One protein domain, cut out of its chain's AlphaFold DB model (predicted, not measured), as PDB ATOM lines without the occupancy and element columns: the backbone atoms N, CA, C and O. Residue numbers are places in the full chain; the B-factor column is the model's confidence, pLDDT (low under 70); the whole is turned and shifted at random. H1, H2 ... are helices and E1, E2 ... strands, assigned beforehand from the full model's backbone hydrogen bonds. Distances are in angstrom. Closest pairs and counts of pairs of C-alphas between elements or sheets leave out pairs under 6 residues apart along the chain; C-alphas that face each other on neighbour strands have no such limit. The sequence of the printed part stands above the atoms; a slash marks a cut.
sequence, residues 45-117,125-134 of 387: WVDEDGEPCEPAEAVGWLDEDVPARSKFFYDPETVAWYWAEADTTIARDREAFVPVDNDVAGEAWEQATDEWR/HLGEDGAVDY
ATOM      1  N   TRP A  45      17.797  -0.341  23.013       97.44
ATOM      2  CA  TRP A  45      17.721  -0.762  21.619       97.44
ATOM      3  C   TRP A  45      16.430  -1.525  21.316       97.44
ATOM      4  O   TRP A  45      15.956  -2.300  22.153       97.44
ATOM      5  N   VAL A  46      15.887  -1.322  20.111       96.19
ATOM      6  CA  VAL A  46      14.703  -2.032  19.604       96.19
ATOM      7  C   VAL A  46      14.869  -2.512  18.161       96.19
ATOM      8  O   VAL A  46      15.550  -1.871  17.351       96.19
ATOM      9  N   ASP A  47      14.253  -3.652  17.862       94.62
ATOM     10  CA  ASP A  47      14.224  -4.264  16.532       94.62
ATOM     11  C   ASP A  47      13.094  -3.697  15.646       94.62
ATOM     12  O   ASP A  47      12.421  -2.725  15.999       94.62
ATOM     13  N   GLU A  48      12.898  -4.285  14.460       91.44
ATOM     14  CA  GLU A  48      11.852  -3.880  13.506       91.44
ATOM     15  C   GLU A  48      10.424  -4.011  14.059       91.44
ATOM     16  O   GLU A  48       9.529  -3.293  13.606       91.44
ATOM     17  N   ASP A  49      10.209  -4.899  15.033       91.06
ATOM     18  CA  ASP A  49       8.919  -5.115  15.686       91.06
ATOM     19  C   ASP A  49       8.732  -4.198  16.914       91.06
ATOM     20  O   ASP A  49       7.639  -4.135  17.484       91.06
ATOM     21  N   GLY A  50       9.766  -3.431  17.286       88.69
ATOM     22  CA  GLY A  50       9.779  -2.546  18.450       88.69
ATOM     23  C   GLY A  50      10.094  -3.266  19.763       88.69
ATOM     24  O   GLY A  50       9.880  -2.694  20.833       88.69
ATOM     25  N   GLU A  51      10.582  -4.504  19.700       92.94
ATOM     26  CA  GLU A  51      10.933  -5.304  20.870       92.94
ATOM     27  C   GLU A  51      12.396  -5.059  21.285       92.94
ATOM     28  O   GLU A  51      13.243  -4.782  20.429       92.94
ATOM     29  N   PRO A  52      12.733  -5.168  22.587       95.19
ATOM     30  CA  PRO A  52      14.110  -5.060  23.067       95.19
ATOM     31  C   PRO A  52      15.067  -6.011  22.341       95.19
ATOM     32  O   PRO A  52      14.822  -7.218  22.285       95.19
ATOM     33  N   CYS A  53      16.188  -5.487  21.845       93.81
ATOM     34  CA  CYS A  53      17.185  -6.270  21.113       93.81
ATOM     35  C   CYS A  53      18.625  -5.841  21.438       93.81
ATOM     36  O   CYS A  53      18.855  -4.916  22.214       93.81
ATOM     37  N   GLU A  54      19.599  -6.532  20.847       90.19
ATOM     38  CA  GLU A  54      21.016  -6.166  20.924       90.19
ATOM     39  C   GLU A  54      21.357  -5.079  19.877       90.19
ATOM     40  O   GLU A  54      20.779  -5.081  18.785       90.19
ATOM     41  N   PRO A  55      22.352  -4.201  20.121       88.94
ATOM     42  CA  PRO A  55      22.685  -3.077  19.231       88.94
ATOM     43  C   PRO A  55      22.923  -3.457  17.758       88.94
ATOM     44  O   PRO A  55      22.598  -2.697  16.844       88.94
ATOM     45  N   ALA A  56      23.486  -4.645  17.516       86.25
ATOM     46  CA  ALA A  56      23.810  -5.140  16.177       86.25
ATOM     47  C   ALA A  56      22.572  -5.469  15.322       86.25
ATOM     48  O   ALA A  56      22.661  -5.487  14.096       86.25
ATOM     49  N   GLU A  57      21.434  -5.743  15.959       87.50
ATOM     50  CA  GLU A  57      20.157  -6.068  15.307       87.50
ATOM     51  C   GLU A  57      19.183  -4.882  15.354       87.50
ATOM     52  O   GLU A  57      18.136  -4.901  14.708       87.50
ATOM     53  N   ALA A  58      19.545  -3.834  16.095       91.88
ATOM     54  CA  ALA A  58      18.680  -2.705  16.356       91.88
ATOM     55  C   ALA A  58      18.461  -1.832  15.120       91.88
ATOM     56  O   ALA A  58      19.396  -1.495  14.377       91.88
ATOM     57  N   VAL A  59      17.219  -1.390  14.954       92.69
ATOM     58  CA  VAL A  59      16.836  -0.384  13.953       92.69
ATOM     59  C   VAL A  59      16.518   0.966  14.588       92.69
ATOM     60  O   VAL A  59      16.475   1.961  13.869       92.69
ATOM     61  N   GLY A  60      16.345   1.017  15.913       94.94
ATOM     62  CA  GLY A  60      16.034   2.235  16.653       94.94
ATOM     63  C   GLY A  60      16.433   2.172  18.128       94.94
ATOM     64  O   GLY A  60      16.897   1.149  18.636       94.94
ATOM     65  N   TRP A  61      16.221   3.293  18.815       96.50
ATOM     66  CA  TRP A  61      16.440   3.459  20.252       96.50
ATOM     67  C   TRP A  61      15.216   4.113  20.891       96.50
ATOM     68  O   TRP A  61      14.658   5.061  20.332       96.50
ATOM     69  N   LEU A  62      14.815   3.637  22.070       96.00
ATOM     70  CA  LEU A  62      13.779   4.256  22.898       96.00
ATOM     71  C   LEU A  62      14.415   4.961  24.099       96.00
ATOM     72  O   LEU A  62      15.320   4.418  24.724       96.00
ATOM     73  N   ASP A  63      13.918   6.148  24.438       93.00
ATOM     74  CA  ASP A  63      14.194   6.855  25.690       93.00
ATOM     75  C   ASP A  63      12.874   7.044  26.441       93.00
ATOM     76  O   ASP A  63      11.982   7.736  25.954       93.00
ATOM     77  N   GLU A  64      12.727   6.374  27.582       93.31
ATOM     78  CA  GLU A  64      11.477   6.304  28.353       93.31
ATOM     79  C   GLU A  64      10.235   5.972  27.484       93.31
ATOM     80  O   GLU A  64       9.235   6.687  27.499       93.31
ATOM     81  N   ASP A  65      10.300   4.880  26.712       93.56
ATOM     82  CA  ASP A  65       9.293   4.417  25.734       93.56
ATOM     83  C   ASP A  65       9.045   5.363  24.540       93.56
ATOM     84  O   ASP A  65       8.172   5.107  23.703       93.56
ATOM     85  N   VAL A  66       9.813   6.450  24.410       93.00
ATOM     86  CA  VAL A  66       9.710   7.399  23.295       93.00
ATOM     87  C   VAL A  66      10.826   7.140  22.280       93.00
ATOM     88  O   VAL A  66      12.000   7.202  22.644       93.00
ATOM     89  N   PRO A  67      10.510   6.904  20.992       94.19
ATOM     90  CA  PRO A  67      11.532   6.757  19.962       94.19
ATOM     91  C   PRO A  67      12.460   7.965  19.883       94.19
ATOM     92  O   PRO A  67      12.008   9.105  19.722       94.19
ATOM     93  N   ALA A  68      13.766   7.711  19.958       94.81
ATOM     94  CA  ALA A  68      14.776   8.713  19.684       94.81
ATOM     95  C   ALA A  68      14.644   9.179  18.233       94.81
ATOM     96  O   ALA A  68      14.604   8.388  17.292       94.81
ATOM     97  N   ARG A  69      14.550  10.493  18.068       94.50
ATOM     98  CA  ARG A  69      14.358  11.165  16.788       94.50
ATOM     99  C   ARG A  69      15.239  12.393  16.770       94.50
ATOM    100  O   ARG A  69      15.123  13.211  17.686       94.50
ATOM    101  N   SER A  70      16.065  12.531  15.738       95.81
ATOM    102  CA  SER A  70      17.014  13.644  15.613       95.81
ATOM    103  C   SER A  70      17.758  13.879  16.934       95.81
ATOM    104  O   SER A  70      17.759  14.991  17.469       95.81
ATOM    105  N   LYS A  71      18.288  12.796  17.514       94.81
ATOM    106  CA  LYS A  71      18.810  12.761  18.884       94.81
ATOM    107  C   LYS A  71      20.155  12.055  18.950       94.81
ATOM    108  O   LYS A  71      20.312  10.947  18.441       94.81
ATOM    109  N   PHE A  72      21.100  12.697  19.628       95.75
ATOM    110  CA  PHE A  72      22.458  12.210  19.807       95.75
ATOM    111  C   PHE A  72      22.594  11.601  21.199       95.75
ATOM    112  O   PHE A  72      22.744  12.325  22.168       95.75
ATOM    113  N   PHE A  73      22.464  10.290  21.357       94.44
ATOM    114  CA  PHE A  73      22.298   9.664  22.673       94.44
ATOM    115  C   PHE A  73      23.513   8.828  23.080       94.44
ATOM    116  O   PHE A  73      24.316   8.429  22.240       94.44
ATOM    117  N   TYR A  74      23.642   8.582  24.383       95.12
ATOM    118  CA  TYR A  74      24.701   7.758  24.958       95.12
ATOM    119  C   TYR A  74      24.113   6.460  25.494       95.12
ATOM    120  O   TYR A  74      23.183   6.497  26.302       95.12
ATOM    121  N   ASP A  75      24.690   5.338  25.084       96.19
ATOM    122  CA  ASP A  75      24.354   4.024  25.612       96.19
ATOM    123  C   ASP A  75      25.415   3.591  26.648       96.19
ATOM    124  O   ASP A  75      26.591   3.411  26.309       96.19
ATOM    125  N   PRO A  76      25.039   3.426  27.932       94.62
ATOM    126  CA  PRO A  76      25.968   3.019  28.979       94.62
ATOM    127  C   PRO A  76      26.421   1.556  28.879       94.62
ATOM    128  O   PRO A  76      27.401   1.203  29.539       94.62
ATOM    129  N   GLU A  77      25.732   0.701  28.116       92.75
ATOM    130  CA  GLU A  77      26.102  -0.712  27.962       92.75
ATOM    131  C   GLU A  77      27.260  -0.882  26.977       92.75
ATOM    132  O   GLU A  77      28.250  -1.551  27.281       92.75
ATOM    133  N   THR A  78      27.166  -0.214  25.829       95.00
ATOM    134  CA  THR A  78      28.226  -0.148  24.812       95.00
ATOM    135  C   THR A  78      29.291   0.901  25.131       95.00
ATOM    136  O   THR A  78      30.401   0.834  24.605       95.00
ATOM    137  N   VAL A  79      28.999   1.824  26.056       95.62
ATOM    138  CA  VAL A  79      29.883   2.928  26.462       95.62
ATOM    139  C   VAL A  79      30.180   3.862  25.277       95.62
ATOM    140  O   VAL A  79      31.282   4.397  25.159       95.62
ATOM    141  N   ALA A  80      29.191   4.081  24.409       96.56
ATOM    142  CA  ALA A  80      29.349   4.819  23.160       96.56
ATOM    143  C   ALA A  80      28.200   5.803  22.899       96.56
ATOM    144  O   ALA A  80      27.105   5.695  23.455       96.56
ATOM    145  N   TRP A  81      28.486   6.798  22.058       97.25
ATOM    146  CA  TRP A  81      27.495   7.742  21.544       97.25
ATOM    147  C   TRP A  81      26.980   7.291  20.179       97.25
ATOM    148  O   TRP A  81      27.734   6.711  19.404       97.25
ATOM    149  N   TYR A  82      25.721   7.613  19.888       96.75
ATOM    150  CA  TYR A  82      25.000   7.222  18.679       96.75
ATOM    151  C   TYR A  82      24.099   8.358  18.187       96.75
ATOM    152  O   TYR A  82      23.731   9.258  18.946       96.75
ATOM    153  N   TRP A  83      23.694   8.294  16.918       97.25
ATOM    154  CA  TRP A  83      22.756   9.240  16.315       97.25
ATOM    155  C   TRP A  83      21.507   8.528  15.796       97.25
ATOM    156  O   TRP A  83      21.601   7.625  14.962       97.25
ATOM    157  N   ALA A  84      20.343   8.972  16.271       96.38
ATOM    158  CA  ALA A  84      19.053   8.621  15.696       96.38
ATOM    159  C   ALA A  84      18.593   9.726  14.738       96.38
ATOM    160  O   ALA A  84      18.470  10.888  15.135       96.38
ATOM    161  N   GLU A  85      18.302   9.352  13.498       95.94
ATOM    162  CA  GLU A  85      17.827  10.236  12.441       95.94
ATOM    163  C   GLU A  85      16.383  10.710  12.696       95.94
ATOM    164  O   GLU A  85      15.684  10.270  13.617       95.94
ATOM    165  N   ALA A  86      15.895  11.626  11.860       94.69
ATOM    166  CA  ALA A  86      14.525  12.136  11.951       94.69
ATOM    167  C   ALA A  86      13.461  11.041  11.735       94.69
ATOM    168  O   ALA A  86      12.331  11.152  12.208       94.69
ATOM    169  N   ASP A  87      13.787   9.962  11.025       94.81
ATOM    170  CA  ASP A  87      12.900   8.811  10.834       94.81
ATOM    171  C   ASP A  87      13.075   7.723  11.906       94.81
ATOM    172  O   ASP A  87      12.479   6.658  11.773       94.81
ATOM    173  N   THR A  88      13.815   8.018  12.984       93.50
ATOM    174  CA  THR A  88      14.141   7.137  14.123       93.50
ATOM    175  C   THR A  88      15.150   6.026  13.833       93.50
ATOM    176  O   THR A  88      15.510   5.286  14.748       93.50
ATOM    177  N   THR A  89      15.651   5.933  12.597       94.44
ATOM    178  CA  THR A  89      16.712   4.980  12.262       94.44
ATOM    179  C   THR A  89      18.053   5.398  12.854       94.44
ATOM    180  O   THR A  89      18.311   6.577  13.095       94.44
ATOM    181  N   ILE A  90      18.918   4.419  13.100       95.25
ATOM    182  CA  ILE A  90      20.255   4.643  13.656       95.25
ATOM    183  C   ILE A  90      21.246   4.816  12.512       95.25
ATOM    184  O   ILE A  90      21.368   3.940  11.652       95.25
ATOM    185  N   ALA A  91      21.951   5.946  12.502       95.75
ATOM    186  CA  ALA A  91      22.956   6.223  11.488       95.75
ATOM    187  C   ALA A  91      24.220   5.380  11.717       95.75
ATOM    188  O   ALA A  91      24.646   5.168  12.851       95.75
ATOM    189  N   ARG A  92      24.800   4.883  10.619       95.06
ATOM    190  CA  ARG A  92      25.953   3.973  10.602       95.06
ATOM    191  C   ARG A  92      26.827   4.251   9.382       95.06
ATOM    192  O   ARG A  92      26.290   4.653   8.349       95.06
ATOM    193  N   ASP A  93      28.125   3.999   9.522       93.75
ATOM    194  CA  ASP A  93      29.152   4.063   8.468       93.75
ATOM    195  C   ASP A  93      29.112   5.364   7.648       93.75
ATOM    196  O   ASP A  93      29.105   5.358   6.415       93.75
ATOM    197  N   ARG A  94      28.957   6.501   8.338       93.94
ATOM    198  CA  ARG A  94      28.825   7.810   7.688       93.94
ATOM    199  C   ARG A  94      29.090   8.979   8.621       93.94
ATOM    200  O   ARG A  94      28.951   8.899   9.840       93.94
ATOM    201  N   GLU A  95      29.372  10.113   7.998       95.12
ATOM    202  CA  GLU A  95      29.403  11.419   8.647       95.12
ATOM    203  C   GLU A  95      27.966  11.898   8.930       95.12
ATOM    204  O   GLU A  95      27.072  11.771   8.087       95.12
ATOM    205  N   ALA A  96      27.733  12.470  10.113       95.50
ATOM    206  CA  ALA A  96      26.443  13.033  10.504       95.50
ATOM    207  C   ALA A  96      26.619  14.405  11.163       95.50
ATOM    208  O   ALA A  96      27.520  14.602  11.981       95.50
ATOM    209  N   PHE A  97      25.734  15.348  10.827       96.00
ATOM    210  CA  PHE A  97      25.673  16.645  11.494       96.00
ATOM    211  C   PHE A  97      24.644  16.592  12.624       96.00
ATOM    212  O   PHE A  97      23.436  16.547  12.382       96.00
ATOM    213  N   VAL A  98      25.141  16.569  13.857       96.31
ATOM    214  CA  VAL A  98      24.364  16.279  15.067       96.31
ATOM    215  C   VAL A  98      24.334  17.498  15.994       96.31
ATOM    216  O   VAL A  98      25.252  18.320  15.946       96.31
ATOM    217  N   PRO A  99      23.318  17.643  16.860       95.38
ATOM    218  CA  PRO A  99      23.311  18.669  17.888       95.38
ATOM    219  C   PRO A  99      24.477  18.491  18.861       95.38
ATOM    220  O   PRO A  99      24.842  17.377  19.240       95.38
ATOM    221  N   VAL A 100      25.035  19.610  19.320       92.12
ATOM    222  CA  VAL A 100      26.016  19.600  20.418       92.12
ATOM    223  C   VAL A 100      25.368  19.261  21.763       92.12
ATOM    224  O   VAL A 100      26.043  18.725  22.640       92.12
ATOM    225  N   ASP A 101      24.074  19.557  21.908       87.44
ATOM    226  CA  ASP A 101      23.269  19.356  23.114       87.44
ATOM    227  C   ASP A 101      21.898  18.762  22.750       87.44
ATOM    228  O   ASP A 101      21.227  19.225  21.830       87.44
ATOM    229  N   ASN A 102      21.448  17.752  23.492       88.31
ATOM    230  CA  ASN A 102      20.147  17.127  23.268       88.31
ATOM    231  C   ASN A 102      18.954  17.965  23.731       88.31
ATOM    232  O   ASN A 102      17.830  17.631  23.358       88.31
ATOM    233  N   ASP A 103      19.164  19.051  24.475       88.44
ATOM    234  CA  ASP A 103      18.087  19.980  24.846       88.44
ATOM    235  C   ASP A 103      17.376  20.579  23.615       88.44
ATOM    236  O   ASP A 103      16.244  21.061  23.709       88.44
ATOM    237  N   VAL A 104      18.024  20.528  22.447       87.25
ATOM    238  CA  VAL A 104      17.506  21.031  21.168       87.25
ATOM    239  C   VAL A 104      17.223  19.931  20.137       87.25
ATOM    240  O   VAL A 104      16.946  20.250  18.984       87.25
ATOM    241  N   ALA A 105      17.275  18.654  20.531       90.12
ATOM    242  CA  ALA A 105      16.978  17.498  19.678       90.12
ATOM    243  C   ALA A 105      15.499  17.439  19.219       90.12
ATOM    244  O   ALA A 105      14.648  18.231  19.637       90.12
ATOM    245  N   GLY A 106      15.168  16.475  18.354       91.00
ATOM    246  CA  GLY A 106      13.791  16.236  17.897       91.00
ATOM    247  C   GLY A 106      13.242  17.331  16.976       91.00
ATOM    248  O   GLY A 106      13.943  17.838  16.103       91.00
ATOM    249  N   GLU A 107      11.970  17.711  17.158       90.44
ATOM    250  CA  GLU A 107      11.295  18.685  16.278       90.44
ATOM    251  C   GLU A 107      11.990  20.055  16.243       90.44
ATOM    252  O   GLU A 107      11.985  20.716  15.203       90.44
ATOM    253  N   ALA A 108      12.596  20.480  17.359       92.06
ATOM    254  CA  ALA A 108      13.332  21.741  17.428       92.06
ATOM    255  C   ALA A 108      14.532  21.727  16.469       92.06
ATOM    256  O   ALA A 108      14.693  22.657  15.677       92.06
ATOM    257  N   TRP A 109      15.309  20.640  16.479       94.81
ATOM    258  CA  TRP A 109      16.402  20.412  15.540       94.81
ATOM    259  C   TRP A 109      15.907  20.372  14.094       94.81
ATOM    260  O   TRP A 109      16.485  21.012  13.220       94.81
ATOM    261  N   GLU A 110      14.817  19.648  13.827       93.31
ATOM    262  CA  GLU A 110      14.271  19.420  12.479       93.31
ATOM    263  C   GLU A 110      13.720  20.687  11.815       93.31
ATOM    264  O   GLU A 110      13.813  20.835  10.594       93.31
ATOM    265  N   GLN A 111      13.178  21.613  12.605       94.00
ATOM    266  CA  GLN A 111      12.597  22.867  12.115       94.00
ATOM    267  C   GLN A 111      13.584  24.045  12.129       94.00
ATOM    268  O   GLN A 111      13.251  25.123  11.629       94.00
ATOM    269  N   ALA A 112      14.781  23.863  12.695       94.25
ATOM    270  CA  ALA A 112      15.816  24.887  12.734       94.25
ATOM    271  C   ALA A 112      16.345  25.247  11.335       94.25
ATOM    272  O   ALA A 112      16.382  24.411  10.428       94.25
ATOM    273  N   THR A 113      16.780  26.500  11.170       96.06
ATOM    274  CA  THR A 113      17.472  26.938   9.951       96.06
ATOM    275  C   THR A 113      18.894  26.387   9.916       96.06
ATOM    276  O   THR A 113      19.472  26.079  10.963       96.06
ATOM    277  N   ASP A 114      19.483  26.310   8.724       94.19
ATOM    278  CA  ASP A 114      20.854  25.823   8.562       94.19
ATOM    279  C   ASP A 114      21.856  26.698   9.329       94.19
ATOM    280  O   ASP A 114      22.744  26.166   9.988       94.19
ATOM    281  N   GLU A 115      21.673  28.026   9.346       95.38
ATOM    282  CA  GLU A 115      22.536  28.922  10.128       95.38
ATOM    283  C   GLU A 115      22.477  28.614  11.625       95.38
ATOM    284  O   GLU A 115      23.505  28.583  12.296       95.38
ATOM    285  N   TRP A 116      21.278  28.355  12.153       95.06
ATOM    286  CA  TRP A 116      21.115  28.040  13.566       95.06
ATOM    287  C   TRP A 116      21.742  26.686  13.907       95.06
ATOM    288  O   TRP A 116      22.414  26.560  14.929       95.06
ATOM    289  N   ARG A 117      21.563  25.684  13.035       93.94
ATOM    290  CA  ARG A 117      22.164  24.357  13.198       93.94
ATOM    291  C   ARG A 117      23.685  24.428  13.193       93.94
ATOM    292  O   ARG A 117      24.297  23.783  14.030       93.94
ATOM    293  N   HIS A 125      31.762  11.334  12.964       97.56
ATOM    294  CA  HIS A 125      31.784  10.114  12.163       97.56
ATOM    295  C   HIS A 125      31.173   8.968  12.969       97.56
ATOM    296  O   HIS A 125      31.470   8.835  14.157       97.56
ATOM    297  N   LEU A 126      30.319   8.165  12.336       97.19
ATOM    298  CA  LEU A 126      29.720   6.974  12.930       97.19
ATOM    299  C   LEU A 126      30.274   5.740  12.227       97.19
ATOM    300  O   LEU A 126      30.206   5.656  11.001       97.19
ATOM    301  N   GLY A 127      30.782   4.790  13.006       95.81
ATOM    302  CA  GLY A 127      31.331   3.537  12.509       95.81
ATOM    303  C   GLY A 127      30.262   2.582  11.978       95.81
ATOM    304  O   GLY A 127      29.060   2.869  11.993       95.81
ATOM    305  N   GLU A 128      30.694   1.406  11.521       94.19
ATOM    306  CA  GLU A 128      29.807   0.371  10.963       94.19
ATOM    307  C   GLU A 128      28.718  -0.093  11.948       94.19
ATOM    308  O   GLU A 128      27.614  -0.450  11.538       94.19
ATOM    309  N   ASP A 129      29.003  -0.074  13.252       94.25
ATOM    310  CA  ASP A 129      28.051  -0.409  14.316       94.25
ATOM    311  C   ASP A 129      27.164   0.780  14.740       94.25
ATOM    312  O   ASP A 129      26.190   0.598  15.473       94.25
ATOM    313  N   GLY A 130      27.451   1.981  14.228       95.12
ATOM    314  CA  GLY A 130      26.779   3.241  14.543       95.12
ATOM    315  C   GLY A 130      27.378   4.006  15.717       95.12
ATOM    316  O   GLY A 130      26.913   5.110  16.004       95.12
ATOM    317  N   ALA A 131      28.383   3.448  16.398       97.25
ATOM    318  CA  ALA A 131      29.073   4.157  17.463       97.25
ATOM    319  C   ALA A 131      29.880   5.324  16.881       97.25
ATOM    320  O   ALA A 131      30.430   5.235  15.784       97.25
ATOM    321  N   VAL A 132      29.965   6.428  17.619       98.12
ATOM    322  CA  VAL A 132      30.826   7.557  17.249       98.12
ATOM    323  C   VAL A 132      32.290   7.132  17.262       98.12
ATOM    324  O   VAL A 132      32.786   6.617  18.266       98.12
ATOM    325  N   ASP A 133      32.981   7.413  16.162       97.94
ATOM    326  CA  ASP A 133      34.419   7.231  16.035       97.94
ATOM    327  C   ASP A 133      35.197   8.453  16.542       97.94
ATOM    328  O   ASP A 133      34.725   9.594  16.538       97.94
ATOM    329  N   TYR A 134      36.439   8.208  16.959       97.31
ATOM    330  CA  TYR A 134      37.314   9.194  17.587       97.31
ATOM    331  C   TYR A 134      38.734   9.134  17.016       97.31
ATOM    332  O   TYR A 134      39.199   8.083  16.573       97.31
TER     333      TYR A 134
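What this domain is: This is residues 45 to 117 and 125 to 134 of the 387 residues of the protein "Peptidase C51 domain-containing protein" of Collinsella sp. An271 (UniProt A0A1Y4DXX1). Little regular structure: a rounded, mostly loop-built body has the hairpin E2-E3 in its middle, between the unnamed stretch 45 to 59 at one end and the short helices H1 and H2 at the other. The 83 printed residues run E1, E2, E3, E4, H1, H2, mixed in class, with 29 in named elements; E2-E3 is an antiparallel sheet. The whole is compact, radius of gyration of the C-alphas 12.4 A, spanning 37 by 29 by 19 A.

How they stand to each other: E1, residues 60 to 63, and E2, residues 71 to 75, are apart. E2 and E3, residues 80 to 84, form a hairpin at 149 degrees; N 73 and O 82 are 2.9 A apart, within hydrogen-bond range. The closest C-alphas of E2 and E4, residues 94 to 99, are Phe 72 and Val 98, 6.5 A. H1, residues 107 to 111, and H2, residues 114 to 117, are close but not clearly touching: closest C-alphas Trp 109 and Arg 117, 7.4 A. H1's O i to N i+4 pair is within hydrogen-bond range; H2 is too short for one.

Where its parts are: E1 begins at C-alpha 60 (16.034, 2.235, 16.653) and is 10.3 A long, E2 12.3 A, E3 13.3 A, E4 15.9 A, H1 6.0 A and H2 5.0 A, ending at C-alpha 117 (22.164, 24.357, 13.198).

The domain as a whole: The C-alphas farthest apart, Glu 51 and Glu 115, are 37.7 A apart. Residues 118 to 124 are cut out, leaving 17.2 A between C-alphas 117 and 125. No link is long, and no printed residue is under 70 in pLDDT.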